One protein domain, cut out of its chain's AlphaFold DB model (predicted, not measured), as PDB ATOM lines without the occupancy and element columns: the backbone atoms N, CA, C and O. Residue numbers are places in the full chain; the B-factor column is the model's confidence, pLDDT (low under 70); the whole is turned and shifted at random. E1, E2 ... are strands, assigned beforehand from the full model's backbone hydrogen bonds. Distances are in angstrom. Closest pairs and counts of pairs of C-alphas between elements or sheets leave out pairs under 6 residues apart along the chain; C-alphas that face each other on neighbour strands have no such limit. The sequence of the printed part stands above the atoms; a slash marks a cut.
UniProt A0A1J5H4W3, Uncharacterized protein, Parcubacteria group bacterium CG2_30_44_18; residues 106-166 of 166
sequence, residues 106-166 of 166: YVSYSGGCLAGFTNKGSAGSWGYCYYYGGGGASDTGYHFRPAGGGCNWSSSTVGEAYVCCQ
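What this domain is: This is residues 106 to 166 of the 166 residues of an uncharacterized protein of Parcubacteria group bacterium CG2_30_44_18 (UniProt A0A1J5H4W3). This is a long, narrow, twisted ribbon: two long bent strands, E2 and E4, run side by side, with short E1 beside E4 towards one end and E3 beside E2 towards the other. E2 and E3 form a hairpin whose loop, residues 133 to 139, makes one tip of the rod. The printed part has 61 residues with four named strands, E1, E2, E3 and E4 along the chain, and no named helix; the class is all strand. The one sheet has the order E1, E4, E2, E3, all antiparallel, and is curled like part of a barrel. The whole is loose, with a radius of gyration of the C-alphas of 14.8 A and spans of 50 by 17 by 13 A.

How they stand to each other: Begin at E1, residues 106 to 108, an edge strand whose neighbour is E4, residues 154 to 165. They are antiparallel at 131 degrees; look for N 108 and O 162, 2.8 A apart and within hydrogen-bond range, and for the C-alphas of Val 107 and Val 163, which face each other at 4.8 A. On to E2, residues 118 to 132: it is antiparallel to E4 at 160 degrees, with N 120 and O 163 at 2.8 A and N 156 and O 128 at 2.9 A, both within hydrogen-bond range. Both strands bend, E2 by 64 degrees at residue 121 and E4 by 58 degrees at residue 158. Next comes E3, residues 140 to 145, the other edge strand, antiparallel to E2 at 164 degrees; N 129 and O 143 are within hydrogen-bond range at 2.8 A. E1 and E3 are apart. E3 and E4 are only just apart, their closest C-alphas 8.3 A from each other. The sheet is strongly twisted, its C-alphas up to 5.2 A off its best plane.

Where its parts are: Find C-alpha 106 at (14.684, -55.539, -1.195), where E1 begins its 6.4 A to Ser 108. E2 starts at C-alpha 118, (21.107, -58.177, -8.990), and runs 39.4 A to Tyr 132. E3 covers 15.5 A from Thr 140 to Arg 145. E4 runs 32.0 A from Ser 154 to C-alpha 165 at (17.559, -59.732, -5.293).

The domain as a whole: The two C-alphas farthest apart, those of Gly 116 and Gly 135, are 49.9 A from each other, while those of Tyr 106 and Gln 166, the chain's last residue, are 9.4 A apart. The printed part has no cut. Its three links, of 9, 7 and 8 residues, are short. The mean pLDDT of the printed part is 85.0; look with care at residues 133 to 139, which are under 70.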
ATOM      1  N   TYR A 106      15.051 -56.819  -1.801       86.75
ATOM      2  CA  TYR A 106      14.684 -55.539  -1.195       86.75
ATOM      3  C   TYR A 106      14.419 -54.484  -2.268       86.75
ATOM      4  O   TYR A 106      14.809 -54.636  -3.426       86.75
ATOM      5  N   VAL A 107      13.742 -53.405  -1.877       90.44
ATOM      6  CA  VAL A 107      13.511 -52.245  -2.741       90.44
ATOM      7  C   VAL A 107      14.564 -51.187  -2.433       90.44
ATOM      8  O   VAL A 107      14.642 -50.695  -1.309       90.44
ATOM      9  N   SER A 108      15.379 -50.845  -3.427       91.38
ATOM     10  CA  SER A 108      16.362 -49.769  -3.341       91.38
ATOM     11  C   SER A 108      15.776 -48.456  -3.841       91.38
ATOM     12  O   SER A 108      15.239 -48.409  -4.945       91.38
ATOM     13  N   TYR A 109      15.941 -47.385  -3.063       91.00
ATOM     14  CA  TYR A 109      15.547 -46.017  -3.425       91.00
ATOM     15  C   TYR A 109      16.737 -45.152  -3.876       91.00
ATOM     16  O   TYR A 109      16.557 -44.006  -4.273       91.00
ATOM     17  N   SER A 110      17.965 -45.681  -3.821       82.38
ATOM     18  CA  SER A 110      19.211 -44.921  -3.997       82.38
ATOM     19  C   SER A 110      19.805 -44.994  -5.409       82.38
ATOM     20  O   SER A 110      20.999 -44.766  -5.581       82.38
ATOM     21  N   GLY A 111      19.009 -45.343  -6.425       80.69
ATOM     22  CA  GLY A 111      19.476 -45.387  -7.816       80.69
ATOM     23  C   GLY A 111      20.170 -46.690  -8.247       80.69
ATOM     24  O   GLY A 111      20.701 -46.745  -9.352       80.69
ATOM     25  N   GLY A 112      20.186 -47.740  -7.415       86.12
ATOM     26  CA  GLY A 112      20.782 -49.033  -7.782       86.12
ATOM     27  C   GLY A 112      20.880 -50.042  -6.636       86.12
ATOM     28  O   GLY A 112      20.537 -49.734  -5.495       86.12
ATOM     29  N   CYS A 113      21.343 -51.256  -6.940       88.75
ATOM     30  CA  CYS A 113      21.503 -52.328  -5.957       88.75
ATOM     31  C   CYS A 113      22.865 -52.273  -5.258       88.75
ATOM     32  O   CYS A 113      23.888 -52.016  -5.888       88.75
ATOM     33  N   LEU A 114      22.868 -52.555  -3.956       85.75
ATOM     34  CA  LEU A 114      24.070 -52.846  -3.179       85.75
ATOM     35  C   LEU A 114      24.857 -54.010  -3.797       85.75
ATOM     36  O   LEU A 114      24.290 -54.901  -4.438       85.75
ATOM     37  N   ALA A 115      26.170 -54.013  -3.562       82.50
ATOM     38  CA  ALA A 115      27.063 -55.065  -4.030       82.50
ATOM     39  C   ALA A 115      26.587 -56.451  -3.556       82.50
ATOM     40  O   ALA A 115      26.277 -56.637  -2.382       82.50
ATOM     41  N   GLY A 116      26.533 -57.414  -4.478       78.31
ATOM     42  CA  GLY A 116      26.017 -58.764  -4.221       78.31
ATOM     43  C   GLY A 116      24.551 -58.978  -4.610       78.31
ATOM     44  O   GLY A 116      24.127 -60.125  -4.680       78.31
ATOM     45  N   PHE A 117      23.801 -57.923  -4.943       81.44
ATOM     46  CA  PHE A 117      22.411 -58.027  -5.393       81.44
ATOM     47  C   PHE A 117      22.272 -57.659  -6.871       81.44
ATOM     48  O   PHE A 117      22.862 -56.696  -7.360       81.44
ATOM     49  N   THR A 118      21.445 -58.416  -7.586       89.38
ATOM     50  CA  THR A 118      21.107 -58.177  -8.990       89.38
ATOM     51  C   THR A 118      19.846 -57.328  -9.085       89.38
ATOM     52  O   THR A 118      18.832 -57.641  -8.459       89.38
ATOM     53  N   ASN A 119      19.881 -56.288  -9.919       91.81
ATOM     54  CA  ASN A 119      18.687 -55.523 -10.268       91.81
ATOM     55  C   ASN A 119      17.735 -56.410 -11.087       91.81
ATOM     56  O   ASN A 119      18.082 -56.854 -12.181       91.81
ATOM     57  N   LYS A 120      16.555 -56.700 -10.538       92.56
ATOM     58  CA  LYS A 120      15.502 -57.494 -11.190       92.56
ATOM     59  C   LYS A 120      14.487 -56.633 -11.945       92.56
ATOM     60  O   LYS A 120      13.605 -57.182 -12.597       92.56
ATOM     61  N   GLY A 121      14.616 -55.311 -11.878       90.12
ATOM     62  CA  GLY A 121      13.758 -54.354 -12.562       90.12
ATOM     63  C   GLY A 121      13.310 -53.207 -11.662       90.12
ATOM     64  O   GLY A 121      13.674 -53.112 -10.487       90.12
ATOM     65  N   SER A 122      12.500 -52.318 -12.235       90.44
ATOM     66  CA  SER A 122      11.919 -51.181 -11.517       90.44
ATOM     67  C   SER A 122      10.816 -51.639 -10.557       90.44
ATOM     68  O   SER A 122       9.947 -52.425 -10.927       90.44
ATOM     69  N   ALA A 123      10.837 -51.110  -9.334       90.62
ATOM     70  CA  ALA A 123       9.744 -51.190  -8.366       90.62
ATOM     71  C   ALA A 123       8.742 -50.023  -8.523       90.62
ATOM     72  O   ALA A 123       7.765 -49.939  -7.782       90.62
ATOM     73  N   GLY A 124       8.986 -49.114  -9.476       92.44
ATOM     74  CA  GLY A 124       8.208 -47.900  -9.711       92.44
ATOM     75  C   GLY A 124       8.871 -46.637  -9.158       92.44
ATOM     76  O   GLY A 124       9.935 -46.670  -8.538       92.44
ATOM     77  N   SER A 125       8.241 -45.488  -9.395       92.31
ATOM     78  CA  SER A 125       8.735 -44.200  -8.901       92.31
ATOM     79  C   SER A 125       8.369 -43.979  -7.436       92.31
ATOM     80  O   SER A 125       7.272 -44.337  -7.006       92.31
ATOM     81  N   TRP A 126       9.261 -43.328  -6.695       93.75
ATOM     82  CA  TRP A 126       9.064 -42.939  -5.301       93.75
ATOM     83  C   TRP A 126       9.214 -41.426  -5.129       93.75
ATOM     84  O   TRP A 126       9.728 -40.713  -5.998       93.75
ATOM     85  N   GLY A 127       8.745 -40.911  -3.999       93.81
ATOM     86  CA  GLY A 127       8.924 -39.505  -3.660       93.81
ATOM     87  C   GLY A 127       8.143 -39.122  -2.422       93.81
ATOM     88  O   GLY A 127       8.193 -39.828  -1.416       93.81
ATOM     89  N   TYR A 128       7.403 -38.021  -2.494       92.56
ATOM     90  CA  TYR A 128       6.572 -37.569  -1.385       92.56
ATOM     91  C   TYR A 128       5.216 -37.043  -1.854       92.56
ATOM     92  O   TYR A 128       5.082 -36.455  -2.930       92.56
ATOM     93  N   CYS A 129       4.205 -37.266  -1.022       92.25
ATOM     94  CA  CYS A 129       2.925 -36.578  -1.085       92.25
ATOM     95  C   CYS A 129       3.018 -35.313  -0.236       92.25
ATOM     96  O   CYS A 129       3.612 -35.341   0.844       92.25
ATOM     97  N   TYR A 130       2.409 -34.229  -0.697       89.56
ATOM     98  CA  TYR A 130       2.309 -33.006   0.083       89.56
ATOM     99  C   TYR A 130       0.931 -32.376  -0.069       89.56
ATOM    100  O   TYR A 130       0.288 -32.479  -1.116       89.56
ATOM    101  N   TYR A 131       0.486 -31.710   0.989       86.19
ATOM    102  CA  TYR A 131      -0.689 -30.856   0.953       86.19
ATOM    103  C   TYR A 131      -0.290 -29.450   1.393       86.19
ATOM    104  O   TYR A 131       0.503 -29.276   2.317       86.19
ATOM    105  N   TYR A 132      -0.834 -28.446   0.709       78.81
ATOM    106  CA  TYR A 132      -0.757 -27.063   1.154       78.81
ATOM    107  C   TYR A 132      -2.077 -26.750   1.850       78.81
ATOM    108  O   TYR A 132      -3.118 -26.698   1.194       78.81
ATOM    109  N   GLY A 133      -2.053 -26.601   3.176       68.44
ATOM    110  CA  GLY A 133      -3.222 -26.157   3.927       68.44
ATOM    111  C   GLY A 133      -3.743 -24.839   3.352       68.44
ATOM    112  O   GLY A 133      -3.021 -23.841   3.304       68.44
ATOM    113  N   GLY A 134      -4.985 -24.840   2.867       59.31
ATOM    114  CA  GLY A 134      -5.665 -23.641   2.390       59.31
ATOM    115  C   GLY A 134      -5.993 -22.715   3.558       59.31
ATOM    116  O   GLY A 134      -7.120 -22.714   4.034       59.31
ATOM    117  N   GLY A 135      -5.004 -21.949   4.019       55.19
ATOM    118  CA  GLY A 135      -5.163 -20.904   5.030       55.19
ATOM    119  C   GLY A 135      -4.146 -20.995   6.165       55.19
ATOM    120  O   GLY A 135      -4.377 -21.688   7.145       55.19
ATOM    121  N   GLY A 136      -3.051 -20.233   6.063       52.78
ATOM    122  CA  GLY A 136      -2.200 -19.897   7.213       52.78
ATOM    123  C   GLY A 136      -1.078 -20.887   7.557       52.78
ATOM    124  O   GLY A 136      -1.103 -21.490   8.612       52.78
ATOM    125  N   ALA A 137      -0.071 -20.995   6.688       53.88
ATOM    126  CA  ALA A 137       1.366 -21.198   6.970       53.88
ATOM    127  C   ALA A 137       1.909 -22.221   8.014       53.88
ATOM    128  O   ALA A 137       3.130 -22.265   8.152       53.88
ATOM    129  N   SER A 138       1.135 -23.065   8.705       57.00
ATOM    130  CA  SER A 138       1.699 -24.041   9.671       57.00
ATOM    131  C   SER A 138       1.539 -25.514   9.301       57.00
ATOM    132  O   SER A 138       2.311 -26.337   9.786       57.00
ATOM    133  N   ASP A 139       0.626 -25.858   8.394       56.22
ATOM    134  CA  ASP A 139       0.260 -27.258   8.145       56.22
ATOM    135  C   ASP A 139       0.747 -27.712   6.761       56.22
ATOM    136  O   ASP A 139      -0.036 -28.085   5.890       56.22
ATOM    137  N   THR A 140       2.058 -27.629   6.515       72.94
ATOM    138  CA  THR A 140       2.669 -28.266   5.334       72.94
ATOM    139  C   THR A 140       3.146 -29.658   5.735       72.94
ATOM    140  O   THR A 140       4.199 -29.805   6.351       72.94
ATOM    141  N   GLY A 141       2.358 -30.688   5.428       82.69
ATOM    142  CA  GLY A 141       2.740 -32.078   5.684       82.69
ATOM    143  C   GLY A 141       3.393 -32.715   4.464       82.69
ATOM    144  O   GLY A 141       2.801 -32.727   3.385       82.69
ATOM    145  N   TYR A 142       4.585 -33.284   4.646       88.62
ATOM    146  CA  TYR A 142       5.248 -34.129   3.653       88.62
ATOM    147  C   TYR A 142       5.223 -35.576   4.132       88.62
ATOM    148  O   TYR A 142       5.700 -35.886   5.223       88.62
ATOM    149  N   HIS A 143       4.692 -36.470   3.306       89.88
ATOM    150  CA  HIS A 143       4.642 -37.898   3.601       89.88
ATOM    151  C   HIS A 143       5.395 -38.671   2.532       89.88
ATOM    152  O   HIS A 143       5.236 -38.405   1.341       89.88
ATOM    153  N   PHE A 144       6.201 -39.643   2.954       92.31
ATOM    154  CA  PHE A 144       6.883 -40.530   2.024       92.31
ATOM    155  C   PHE A 144       5.869 -41.283   1.160       92.31
ATOM    156  O   PHE A 144       4.903 -41.859   1.664       92.31
ATOM    157  N   ARG A 145       6.120 -41.290  -0.147       92.19
ATOM    158  CA  ARG A 145       5.370 -42.064  -1.127       92.19
ATOM    159  C   ARG A 145       6.234 -43.249  -1.566       92.19
ATOM    160  O   ARG A 145       7.225 -43.018  -2.271       92.19
ATOM    161  N   PRO A 146       5.879 -44.486  -1.178       91.62
ATOM    162  CA  PRO A 146       6.631 -45.670  -1.573       91.62
ATOM    163  C   PRO A 146       6.553 -45.901  -3.082       91.62
ATOM    164  O   PRO A 146       5.703 -45.336  -3.775       91.62
ATOM    165  N   ALA A 147       7.440 -46.759  -3.581       91.38
ATOM    166  CA  ALA A 147       7.470 -47.132  -4.989       91.38
ATOM    167  C   ALA A 147       6.126 -47.738  -5.428       91.38
ATOM    168  O   ALA A 147       5.581 -48.608  -4.749       91.38
ATOM    169  N   GLY A 148       5.554 -47.219  -6.518       85.62
ATOM    170  CA  GLY A 148       4.228 -47.631  -7.005       85.62
ATOM    171  C   GLY A 148       3.045 -47.111  -6.173       85.62
ATOM    172  O   GLY A 148       1.894 -47.357  -6.528       85.62
ATOM    173  N   GLY A 149       3.300 -46.365  -5.093       86.44
ATOM    174  CA  GLY A 149       2.273 -45.745  -4.260       86.44
ATOM    175  C   GLY A 149       1.653 -44.492  -4.893       86.44
ATOM    176  O   GLY A 149       2.313 -43.738  -5.617       86.44
ATOM    177  N   GLY A 150       0.376 -44.247  -4.588       87.44
ATOM    178  CA  GLY A 150      -0.370 -43.054  -5.002       87.44
ATOM    179  C   GLY A 150      -0.466 -41.988  -3.907       87.44
ATOM    180  O   GLY A 150      -0.200 -42.257  -2.738       87.44
ATOM    181  N   CYS A 151      -0.879 -40.779  -4.292       88.81
ATOM    182  CA  CYS A 151      -1.257 -39.712  -3.366       88.81
ATOM    183  C   CYS A 151      -2.707 -39.302  -3.620       88.81
ATOM    184  O   CYS A 151      -3.107 -39.154  -4.771       88.81
ATOM    185  N   ASN A 152      -3.456 -39.038  -2.547       87.44
ATOM    186  CA  ASN A 152      -4.753 -38.355  -2.635       87.44
ATOM    187  C   ASN A 152      -4.607 -36.825  -2.749       87.44
ATOM    188  O   ASN A 152      -5.583 -36.129  -3.017       87.44
ATOM    189  N   TRP A 153      -3.393 -36.306  -2.550       85.56
ATOM    190  CA  TRP A 153      -3.026 -34.896  -2.697       85.56
ATOM    191  C   TRP A 153      -1.983 -34.716  -3.804       85.56
ATOM    192  O   TRP A 153      -1.647 -35.657  -4.527       85.56
ATOM    193  N   SER A 154      -1.432 -33.506  -3.908       89.88
ATOM    194  CA  SER A 154      -0.294 -33.220  -4.773       89.88
ATOM    195  C   SER A 154       0.891 -34.140  -4.455       89.88
ATOM    196  O   SER A 154       1.136 -34.528  -3.310       89.88
ATOM    197  N   SER A 155       1.629 -34.514  -5.498       91.50
ATOM    198  CA  SER A 155       2.768 -35.420  -5.383       91.50
ATOM    199  C   SER A 155       3.983 -34.862  -6.101       91.50
ATOM    200  O   SER A 155       3.865 -34.088  -7.051       91.50
ATOM    201  N   SER A 156       5.158 -35.251  -5.618       92.88
ATOM    202  CA  SER A 156       6.433 -35.007  -6.277       92.88
ATOM    203  C   SER A 156       7.211 -36.314  -6.362       92.88
ATOM    204  O   SER A 156       7.226 -37.109  -5.416       92.88
ATOM    205  N   THR A 157       7.838 -36.553  -7.510       93.44
ATOM    206  CA  THR A 157       8.693 -37.721  -7.743       93.44
ATOM    207  C   THR A 157      10.141 -37.336  -7.490       93.44
ATOM    208  O   THR A 157      10.634 -36.373  -8.066       93.44
ATOM    209  N   VAL A 158      10.811 -38.108  -6.635       92.25
ATOM    210  CA  VAL A 158      12.227 -37.911  -6.297       92.25
ATOM    211  C   VAL A 158      13.114 -38.830  -7.134       92.25
ATOM    212  O   VAL A 158      14.197 -38.424  -7.541       92.25
ATOM    213  N   GLY A 159      12.650 -40.043  -7.450       92.50
ATOM    214  CA  GLY A 159      13.402 -40.963  -8.295       92.50
ATOM    215  C   GLY A 159      12.676 -42.267  -8.594       92.50
ATOM    216  O   GLY A 159      11.497 -42.443  -8.273       92.50
ATOM    217  N   GLU A 160      13.405 -43.191  -9.215       92.19
ATOM    218  CA  GLU A 160      12.981 -44.574  -9.415       92.19
ATOM    219  C   GLU A 160      13.528 -45.475  -8.312       92.19
ATOM    220  O   GLU A 160      14.623 -45.257  -7.788       92.19
ATOM    221  N   ALA A 161      12.735 -46.478  -7.951       93.62
ATOM    222  CA  ALA A 161      13.142 -47.536  -7.052       93.62
ATOM    223  C   ALA A 161      13.343 -48.840  -7.828       93.62
ATOM    224  O   ALA A 161      12.688 -49.075  -8.844       93.62
ATOM    225  N   TYR A 162      14.217 -49.712  -7.331       93.00
ATOM    226  CA  TYR A 162      14.586 -50.966  -7.995       93.00
ATOM    227  C   TYR A 162      14.406 -52.155  -7.064       93.00
ATOM    228  O   TYR A 162      14.703 -52.059  -5.875       93.00
ATOM    229  N   VAL A 163      13.959 -53.287  -7.607       92.00
ATOM    230  CA  VAL A 163      13.949 -54.557  -6.879       92.00
ATOM    231  C   VAL A 163      15.327 -55.194  -7.008       92.00
ATOM    232  O   VAL A 163      15.778 -55.518  -8.106       92.00
ATOM    233  N   CYS A 164      15.993 -55.386  -5.878       90.75
ATOM    234  CA  CYS A 164      17.335 -55.935  -5.785       90.75
ATOM    235  C   CYS A 164      17.269 -57.292  -5.096       90.75
ATOM    236  O   CYS A 164      16.929 -57.354  -3.919       90.75
ATOM    237  N   CYS A 165      17.584 -58.366  -5.821       85.75
ATOM    238  CA  CYS A 165      17.559 -59.732  -5.293       85.75
ATOM    239  C   CYS A 165      18.905 -60.414  -5.505       85.75
ATOM    240  O   CYS A 165      19.570 -60.163  -6.515       85.75
ATOM    241  N   GLN A 166      19.263 -61.303  -4.589       75.25
ATOM    242  CA  GLN A 166      20.455 -62.136  -4.674       75.25
ATOM    243  C   GLN A 166      20.086 -63.577  -5.009       75.25
ATOM    244  O   GLN A 166      19.178 -64.115  -4.339       75.25
TER     245      GLN A 166